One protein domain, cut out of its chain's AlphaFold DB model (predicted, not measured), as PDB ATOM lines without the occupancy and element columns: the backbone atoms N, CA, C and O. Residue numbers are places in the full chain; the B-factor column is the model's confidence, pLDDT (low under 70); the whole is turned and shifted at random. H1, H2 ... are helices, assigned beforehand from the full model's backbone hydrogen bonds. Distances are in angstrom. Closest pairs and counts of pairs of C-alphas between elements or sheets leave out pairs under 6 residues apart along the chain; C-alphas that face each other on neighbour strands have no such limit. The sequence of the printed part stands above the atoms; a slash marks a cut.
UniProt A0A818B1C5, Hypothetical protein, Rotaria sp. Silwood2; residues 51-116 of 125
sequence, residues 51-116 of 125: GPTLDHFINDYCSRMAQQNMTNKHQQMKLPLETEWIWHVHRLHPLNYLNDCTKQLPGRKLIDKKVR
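Overview. This is residues 51 to 116 of the 125 residues of the protein "Hypothetical protein" of Rotaria sp. Silwood2 (UniProt A0A818B1C5). Three helices make a loose triangle: H1, the longest, is one side, H3 sets off from the middle of H1 at a wide angle, and H4 turns a corner after H3 and comes back until its last residue, Gln 104, is near the last residue of H1, Ala 66. The little helix H2 and the tail, residues 105 to 116, lie over one face of this triangle, the tail running from the end of H4 back past that face. The printed part has 66 residues with four named helices, in the order H1, H2, H3, H4, and no named strand; the class is all helix. The whole is compact, with a radius of gyration of the C-alphas of 11.3 A and spans of 33 by 25 by 21 A.

Arrangement. The longest helix, H1, residues 52 to 66, touches H3, residues 81 to 91, with residues 57 to 61 alone. Their closest C-alphas, those of Tyr 61 and Thr 83, are 5.4 A apart. Their lines stand only just about perpendicular, at 70.0 degrees. H3 and H4, residues 94 to 104, touch only at the corner by their link, and only just, with 3 pairs of C-alphas within 8 A; the closest are those of Arg 91 and Tyr 97, 5.7 A apart. These two run opposite ways at a steep tilt of 68 degrees, only just short of about perpendicular. H1 and H4 are close but not clearly touching, with the C-alphas of Ala 66 and Gln 104 closest at 5.4 A; they run the same way at a steep tilt of 61 degrees. H2, residues 73 to 76, touches no helix and is apart from H1, H3 and H4. In H1, H3 and H4 every pair of O i and N i+4 is within hydrogen-bond range, while H2 is too short for such a pair.

Along the chain. H1 begins at Pro 52, C-alpha at (211.234, 206.954, 283.521), and measures 20.8 A from first to last C-alpha. H3, from Leu 81 to Arg 91, measures 15.4 A. H4 measures 15.3 A and ends at Gln 104, C-alpha at (217.538, 191.209, 300.360). H2, from Lys 73 to Gln 76, measures 5.1 A, with C-alpha 73 at (219.670, 178.857, 286.712).

Size, cuts and confidence. The two C-alphas farthest apart are those of Gly 51 and Gly 107, at 34.1 A. The printed part has no cut. The links H2 to H3 and H3 to H4 are tight, and the link H1 to H2 is short. Residues 105 to 116 hold no named element, and their C-alphas lie 8 to 16 A from the mean of all C-alphas. The mean pLDDT of the printed part is 90.9, and one residue, Arg 116, is under 70.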
ATOM      1  N   GLY A  51     215.864 208.641 282.892       95.19
ATOM      2  CA  GLY A  51     214.446 208.904 282.709       95.19
ATOM      3  C   GLY A  51     213.551 207.750 283.167       95.19
ATOM      4  O   GLY A  51     214.041 206.713 283.624       95.19
ATOM      5  N   PRO A  52     212.223 207.891 282.984       96.69
ATOM      6  CA  PRO A  52     211.234 206.954 283.521       96.69
ATOM      7  C   PRO A  52     211.409 205.506 283.047       96.69
ATOM      8  O   PRO A  52     211.077 204.567 283.767       96.69
ATOM      9  N   THR A  53     211.929 205.318 281.832       95.81
ATOM     10  CA  THR A  53     212.202 203.992 281.264       95.81
ATOM     11  C   THR A  53     213.319 203.279 282.022       95.81
ATOM     12  O   THR A  53     213.151 202.133 282.436       95.81
ATOM     13  N   LEU A  54     214.436 203.967 282.275       95.19
ATOM     14  CA  LEU A  54     215.537 203.409 283.055       95.19
ATOM     15  C   LEU A  54     215.116 203.159 284.509       95.19
ATOM     16  O   LEU A  54     215.410 202.093 285.054       95.19
ATOM     17  N   ASP A  55     214.358 204.082 285.108       96.38
ATOM     18  CA  ASP A  55     213.795 203.906 286.453       96.38
ATOM     19  C   ASP A  55     212.924 202.649 286.538       96.38
ATOM     20  O   ASP A  55     212.996 201.891 287.508       96.38
ATOM     21  N   HIS A  56     212.116 202.384 285.509       97.19
ATOM     22  CA  HIS A  56     211.308 201.174 285.432       97.19
ATOM     23  C   HIS A  56     212.174 199.905 285.434       97.19
ATOM     24  O   HIS A  56     211.898 198.987 286.209       97.19
ATOM     25  N   PHE A  57     213.248 199.861 284.640       96.31
ATOM     26  CA  PHE A  57     214.159 198.710 284.600       96.31
ATOM     27  C   PHE A  57     214.885 198.482 285.929       96.31
ATOM     28  O   PHE A  57     215.015 197.339 286.380       96.31
ATOM     29  N   ILE A  58     215.316 199.561 286.590       96.31
ATOM     30  CA  ILE A  58     215.926 199.499 287.924       96.31
ATOM     31  C   ILE A  58     214.921 198.938 288.938       96.31
ATOM     32  O   ILE A  58     215.252 198.033 289.708       96.31
ATOM     33  N   ASN A  59     213.679 199.424 288.915       97.06
ATOM     34  CA  ASN A  59     212.624 198.965 289.817       97.06
ATOM     35  C   ASN A  59     212.244 197.493 289.590       97.06
ATOM     36  O   ASN A  59     212.046 196.759 290.564       97.06
ATOM     37  N   ASP A  60     212.184 197.033 288.337       96.88
ATOM     38  CA  ASP A  60     211.953 195.622 288.007       96.88
ATOM     39  C   ASP A  60     213.096 194.733 288.525       96.88
ATOM     40  O   ASP A  60     212.848 193.731 289.202       96.88
ATOM     41  N   TYR A  61     214.356 195.135 288.317       96.44
ATOM     42  CA  TYR A  61     215.521 194.431 288.866       96.44
ATOM     43  C   TYR A  61     215.457 194.316 290.400       96.44
ATOM     44  O   TYR A  61     215.585 193.212 290.944       96.44
ATOM     45  N   CYS A  62     215.210 195.426 291.102       95.19
ATOM     46  CA  CYS A  62     215.083 195.443 292.561       95.19
ATOM     47  C   CYS A  62     213.947 194.530 293.041       95.19
ATOM     48  O   CYS A  62     214.122 193.750 293.978       95.19
ATOM     49  N   SER A  63     212.801 194.564 292.355       95.44
ATOM     50  CA  SER A  63     211.651 193.711 292.667       95.44
ATOM     51  C   SER A  63     211.989 192.227 292.510       95.44
ATOM     52  O   SER A  63     211.683 191.423 293.393       95.44
ATOM     53  N   ARG A  64     212.686 191.844 291.433       95.19
ATOM     54  CA  ARG A  64     213.128 190.456 291.211       95.19
ATOM     55  C   ARG A  64     214.144 189.990 292.247       95.19
ATOM     56  O   ARG A  64     214.079 188.828 292.652       95.19
ATOM     57  N   MET A  65     215.058 190.861 292.677       93.06
ATOM     58  CA  MET A  65     216.032 190.548 293.727       93.06
ATOM     59  C   MET A  65     215.323 190.275 295.059       93.06
ATOM     60  O   MET A  65     215.539 189.215 295.648       93.06
ATOM     61  N   ALA A  66     214.409 191.157 295.472       92.31
ATOM     62  CA  ALA A  66     213.612 190.986 296.687       92.31
ATOM     63  C   ALA A  66     212.735 189.720 296.650       92.31
ATOM     64  O   ALA A  66     212.615 189.006 297.645       92.31
ATOM     65  N   GLN A  67     212.165 189.395 295.486       93.25
ATOM     66  CA  GLN A  67     211.344 188.198 295.274       93.25
ATOM     67  C   GLN A  67     212.156 186.918 295.016       93.25
ATOM     68  O   GLN A  67     211.574 185.860 294.794       93.25
ATOM     69  N   GLN A  68     213.493 186.986 295.025       92.12
ATOM     70  CA  GLN A  68     214.390 185.853 294.758       92.12
ATOM     71  C   GLN A  68     214.194 185.214 293.370       92.12
ATOM     72  O   GLN A  68     214.548 184.050 293.154       92.12
ATOM     73  N   ASN A  69     213.707 185.989 292.397       93.31
ATOM     74  CA  ASN A  69     213.380 185.574 291.028       93.31
ATOM     75  C   ASN A  69     214.591 185.575 290.079       93.31
ATOM     76  O   ASN A  69     214.459 185.774 288.874       93.31
ATOM     77  N   MET A  70     215.785 185.359 290.628       92.19
ATOM     78  CA  MET A  70     217.064 185.361 289.904       92.19
ATOM     79  C   MET A  70     218.152 184.535 290.619       92.19
ATOM     80  O   MET A  70     219.324 184.568 290.249       92.19
ATOM     81  N   THR A  71     217.782 183.754 291.638       90.88
ATOM     82  CA  THR A  71     218.719 183.009 292.496       90.88
ATOM     83  C   THR A  71     219.192 181.689 291.890       90.88
ATOM     84  O   THR A  71     220.252 181.185 292.263       90.88
ATOM     85  N   ASN A  72     218.435 181.120 290.948       90.88
ATOM     86  CA  ASN A  72     218.768 179.849 290.309       90.88
ATOM     87  C   ASN A  72     218.842 179.943 288.780       90.88
ATOM     88  O   ASN A  72     218.345 180.879 288.157       90.88
ATOM     89  N   LYS A  73     219.443 178.918 288.162       88.88
ATOM     90  CA  LYS A  73     219.670 178.857 286.712       88.88
ATOM     91  C   LYS A  73     218.380 179.020 285.900       88.88
ATOM     92  O   LYS A  73     218.390 179.703 284.887       88.88
ATOM     93  N   HIS A  74     217.278 178.401 286.323       89.88
ATOM     94  CA  HIS A  74     216.018 178.448 285.578       89.88
ATOM     95  C   HIS A  74     215.411 179.855 285.558       89.88
ATOM     96  O   HIS A  74     214.922 180.293 284.522       89.88
ATOM     97  N   GLN A  75     215.483 180.565 286.683       92.44
ATOM     98  CA  GLN A  75     215.063 181.962 286.779       92.44
ATOM     99  C   GLN A  75     215.955 182.876 285.936       92.44
ATOM    100  O   GLN A  75     215.452 183.690 285.174       92.44
ATOM    101  N   GLN A  76     217.274 182.686 286.021       92.00
ATOM    102  CA  GLN A  76     218.248 183.488 285.279       92.00
ATOM    103  C   GLN A  76     218.093 183.347 283.756       92.00
ATOM    104  O   GLN A  76     218.221 184.329 283.045       92.00
ATOM    105  N   MET A  77     217.732 182.163 283.241       88.38
ATOM    106  CA  MET A  77     217.473 181.975 281.799       88.38
ATOM    107  C   MET A  77     216.260 182.762 281.282       88.38
ATOM    108  O   MET A  77     216.082 182.873 280.075       88.38
ATOM    109  N   LYS A  78     215.395 183.246 282.177       89.62
ATOM    110  CA  LYS A  78     214.171 183.979 281.837       89.62
ATOM    111  C   LYS A  78     214.311 185.485 282.054       89.62
ATOM    112  O   LYS A  78     213.312 186.192 281.941       89.62
ATOM    113  N   LEU A  79     215.495 185.964 282.439       91.69
ATOM    114  CA  LEU A  79     215.701 187.388 282.654       91.69
ATOM    115  C   LEU A  79     215.704 188.115 281.307       91.69
ATOM    116  O   LEU A  79     216.361 187.654 280.371       91.69
ATOM    117  N   PRO A  80     214.961 189.224 281.194       93.25
ATOM    118  CA  PRO A  80     215.015 190.052 280.006       93.25
ATOM    119  C   PRO A  80     216.354 190.811 279.971       93.25
ATOM    120  O   PRO A  80     217.067 190.908 280.981       93.25
ATOM    121  N   LEU A  81     216.722 191.317 278.794       93.00
ATOM    122  CA  LEU A  81     218.025 191.940 278.546       93.00
ATOM    123  C   LEU A  81     218.292 193.125 279.486       93.00
ATOM    124  O   LEU A  81     219.414 193.318 279.948       93.00
ATOM    125  N   GLU A  82     217.258 193.889 279.811       94.50
ATOM    126  CA  GLU A  82     217.315 195.063 280.670       94.50
ATOM    127  C   GLU A  82     217.653 194.677 282.104       94.50
ATOM    128  O   GLU A  82     218.548 195.264 282.711       94.50
ATOM    129  N   THR A  83     217.034 193.617 282.632       95.06
ATOM    130  CA  THR A  83     217.402 193.090 283.950       95.06
ATOM    131  C   THR A  83     218.830 192.543 283.952       95.06
ATOM    132  O   THR A  83     219.561 192.748 284.922       95.06
ATOM    133  N   GLU A  84     219.243 191.854 282.885       92.75
ATOM    134  CA  GLU A  84     220.616 191.353 282.738       92.75
ATOM    135  C   GLU A  84     221.641 192.494 282.712       92.75
ATOM    136  O   GLU A  84     222.695 192.396 283.349       92.75
ATOM    137  N   TRP A  85     221.315 193.602 282.043       94.31
ATOM    138  CA  TRP A  85     222.133 194.808 282.008       94.31
ATOM    139  C   TRP A  85     222.244 195.476 283.383       94.31
ATOM    140  O   TRP A  85     223.357 195.675 283.875       94.31
ATOM    141  N   ILE A  86     221.121 195.755 284.055       95.75
ATOM    142  CA  ILE A  86     221.133 196.367 285.396       95.75
ATOM    143  C   ILE A  86     221.885 195.479 286.393       95.75
ATOM    144  O   ILE A  86     222.704 195.968 287.177       95.75
ATOM    145  N   TRP A  87     221.685 194.158 286.332       94.56
ATOM    146  CA  TRP A  87     222.408 193.225 287.192       94.56
ATOM    147  C   TRP A  87     223.915 193.223 286.904       94.56
ATOM    148  O   TRP A  87     224.725 193.184 287.838       94.56
ATOM    149  N   HIS A  88     224.310 193.298 285.631       91.69
ATOM    150  CA  HIS A  88     225.711 193.425 285.238       91.69
ATOM    151  C   HIS A  88     226.346 194.687 285.838       91.69
ATOM    152  O   HIS A  88     227.366 194.575 286.520       91.69
ATOM    153  N   VAL A  89     225.714 195.852 285.667       93.94
ATOM    154  CA  VAL A  89     226.203 197.135 286.201       93.94
ATOM    155  C   VAL A  89     226.297 197.107 287.726       93.94
ATOM    156  O   VAL A  89     227.320 197.497 288.286       93.94
ATOM    157  N   HIS A  90     225.288 196.578 288.418       94.50
ATOM    158  CA  HIS A  90     225.305 196.489 289.878       94.50
ATOM    159  C   HIS A  90     226.502 195.666 290.395       94.50
ATOM    160  O   HIS A  90     227.163 196.047 291.365       94.50
ATOM    161  N   ARG A  91     226.861 194.575 289.706       92.25
ATOM    162  CA  ARG A  91     228.029 193.750 290.055       92.25
ATOM    163  C   ARG A  91     229.377 194.447 289.833       92.25
ATOM    164  O   ARG A  91     230.368 193.979 290.395       92.25
ATOM    165  N   LEU A  92     229.433 195.550 289.078       91.62
ATOM    166  CA  LEU A  92     230.640 196.380 288.942       91.62
ATOM    167  C   LEU A  92     230.947 197.186 290.214       91.62
ATOM    168  O   LEU A  92     232.080 197.633 290.384       91.62
ATOM    169  N   HIS A  93     229.983 197.330 291.132       93.00
ATOM    170  CA  HIS A  93     230.176 197.968 292.434       93.00
ATOM    171  C   HIS A  93     230.120 196.928 293.576       93.00
ATOM    172  O   HIS A  93     229.110 196.811 294.282       93.00
ATOM    173  N   PRO A  94     231.209 196.166 293.817       90.62
ATOM    174  CA  PRO A  94     231.178 194.926 294.601       90.62
ATOM    175  C   PRO A  94     230.705 195.098 296.050       90.62
ATOM    176  O   PRO A  94     230.039 194.211 296.581       90.62
ATOM    177  N   LEU A  95     231.003 196.235 296.690       92.56
ATOM    178  CA  LEU A  95     230.569 196.503 298.068       92.56
ATOM    179  C   LEU A  95     229.052 196.712 298.184       92.56
ATOM    180  O   LEU A  95     228.444 196.227 299.137       92.56
ATOM    181  N   ASN A  96     228.440 197.378 297.201       93.75
ATOM    182  CA  ASN A  96     226.992 197.610 297.184       93.75
ATOM    183  C   ASN A  96     226.278 196.305 296.848       93.75
ATOM    184  O   ASN A  96     225.388 195.894 297.585       93.75
ATOM    185  N   TYR A  97     226.788 195.578 295.848       94.81
ATOM    186  CA  TYR A  97     226.256 194.272 295.479       94.81
ATOM    187  C   TYR A  97     226.245 193.282 296.648       94.81
ATOM    188  O   TYR A  97     225.239 192.612 296.894       94.81
ATOM    189  N   LEU A  98     227.343 193.212 297.409       91.81
ATOM    190  CA  LEU A  98     227.423 192.385 298.612       91.81
ATOM    191  C   LEU A  98     226.400 192.813 299.668       91.81
ATOM    192  O   LEU A  98     225.714 191.959 300.238       91.81
ATOM    193  N   ASN A  99     226.307 194.115 299.941       92.94
ATOM    194  CA  ASN A  99     225.391 194.662 300.938       92.94
ATOM    195  C   ASN A  99     223.933 194.346 300.586       92.94
ATOM    196  O   ASN A  99     223.180 193.857 301.427       92.94
ATOM    197  N   ASP A 100     223.558 194.551 299.328       93.38
ATOM    198  CA  ASP A 100     222.195 194.348 298.853       93.38
ATOM    199  C   ASP A 100     221.824 192.868 298.823       93.38
ATOM    200  O   ASP A 100     220.771 192.501 299.339       93.38
ATOM    201  N   CYS A 101     222.720 191.987 298.364       91.94
ATOM    202  CA  CYS A 101     222.514 190.540 298.477       91.94
ATOM    203  C   CYS A 101     222.346 190.106 299.942       91.94
ATOM    204  O   CYS A 101     221.484 189.292 300.261       91.94
ATOM    205  N   THR A 102     223.146 190.665 300.851       91.00
ATOM    206  CA  THR A 102     223.093 190.336 302.284       91.00
ATOM    207  C   THR A 102     221.781 190.776 302.934       91.00
ATOM    208  O   THR A 102     221.287 190.091 303.831       91.00
ATOM    209  N   LYS A 103     221.226 191.909 302.495       90.62
ATOM    210  CA  LYS A 103     219.979 192.481 303.014       90.62
ATOM    211  C   LYS A 103     218.733 191.834 302.417       90.62
ATOM    212  O   LYS A 103     217.778 191.589 303.144       90.62
ATOM    213  N   GLN A 104     218.736 191.595 301.108       87.56
ATOM    214  CA  GLN A 104     217.538 191.209 300.360       87.56
ATOM    215  C   GLN A 104     217.375 189.692 300.218       87.56
ATOM    216  O   GLN A 104     216.268 189.224 299.959       87.56
ATOM    217  N   LEU A 105     218.446 188.907 300.395       86.56
ATOM    218  CA  LEU A 105     218.413 187.463 300.159       86.56
ATOM    219  C   LEU A 105     218.561 186.655 301.456       86.56
ATOM    220  O   LEU A 105     219.442 186.924 302.281       86.56
ATOM    221  N   PRO A 106     217.757 185.594 301.630       78.31
ATOM    222  CA  PRO A 106     217.836 184.730 302.793       78.31
ATOM    223  C   PRO A 106     219.182 184.006 302.818       78.31
ATOM    224  O   PRO A 106     219.698 183.532 301.803       78.31
ATOM    225  N   GLY A 107     219.769 183.914 304.009       79.06
ATOM    226  CA  GLY A 107     221.057 183.252 304.201       79.06
ATOM    227  C   GLY A 107     222.273 184.054 303.727       79.06
ATOM    228  O   GLY A 107     223.359 183.479 303.683       79.06
ATOM    229  N   ARG A 108     222.118 185.351 303.406       75.50
ATOM    230  CA  ARG A 108     223.223 186.284 303.098       75.50
ATOM    231  C   ARG A 108     224.146 185.790 301.976       75.50
ATOM    232  O   ARG A 108     225.369 185.876 302.074       75.50
ATOM    233  N   LYS A 109     223.562 185.207 300.928       80.62
ATOM    234  CA  LYS A 109     224.315 184.596 299.827       80.62
ATOM    235  C   LYS A 109     224.459 185.563 298.662       80.62
ATOM    236  O   LYS A 109     223.489 186.191 298.253       80.62
ATOM    237  N   LEU A 110     225.660 185.618 298.094       86.06
ATOM    238  CA  LEU A 110     225.882 186.227 296.787       86.06
ATOM    239  C   LEU A 110     225.200 185.381 295.709       86.06
ATOM    240  O   LEU A 110     225.266 184.149 295.747       86.06
ATOM    241  N   ILE A 111     224.563 186.040 294.741       86.31
ATOM    242  CA  ILE A 111     224.025 185.354 293.567       86.31
ATOM    243  C   ILE A 111     225.086 185.375 292.476       86.31
ATOM    244  O   ILE A 111     225.376 186.402 291.869       86.31
ATOM    245  N   ASP A 112     225.624 184.203 292.170       85.00
ATOM    246  CA  ASP A 112     226.395 184.047 290.946       85.00
ATOM    247  C   ASP A 112     225.454 183.906 289.750       85.00
ATOM    248  O   ASP A 112     224.508 183.108 289.766       85.00
ATOM    249  N   LYS A 113     225.792 184.591 288.658       82.50
ATOM    250  CA  LYS A 113     225.225 184.299 287.343       82.50
ATOM    251  C   LYS A 113     225.677 182.899 286.904       82.50
ATOM    252  O   LYS A 113     226.853 182.656 286.639       82.50
ATOM    253  N   LYS A 114     224.733 181.955 286.878       81.31
ATOM    254  CA  LYS A 114     224.898 180.555 286.455       81.31
ATOM    255  C   LYS A 114     224.613 180.361 284.965       81.31
ATOM    256  O   LYS A 114     225.044 179.359 284.396       81.31
ATOM    257  N   VAL A 115     223.870 181.278 284.348       73.06
ATOM    258  CA  VAL A 115     223.517 181.239 282.924       73.06
ATOM    259  C   VAL A 115     224.430 182.167 282.142       73.06
ATOM    260  O   VAL A 115     224.553 183.342 282.461       73.06
ATOM    261  N   ARG A 116     225.044 181.625 281.095       67.88
ATOM    262  CA  ARG A 116     225.816 182.360 280.097       67.88
ATOM    263  C   ARG A 116     225.098 182.153 278.771       67.88
ATOM    264  O   ARG A 116     225.342 181.167 278.088       67.88
TER     265      ARG A 116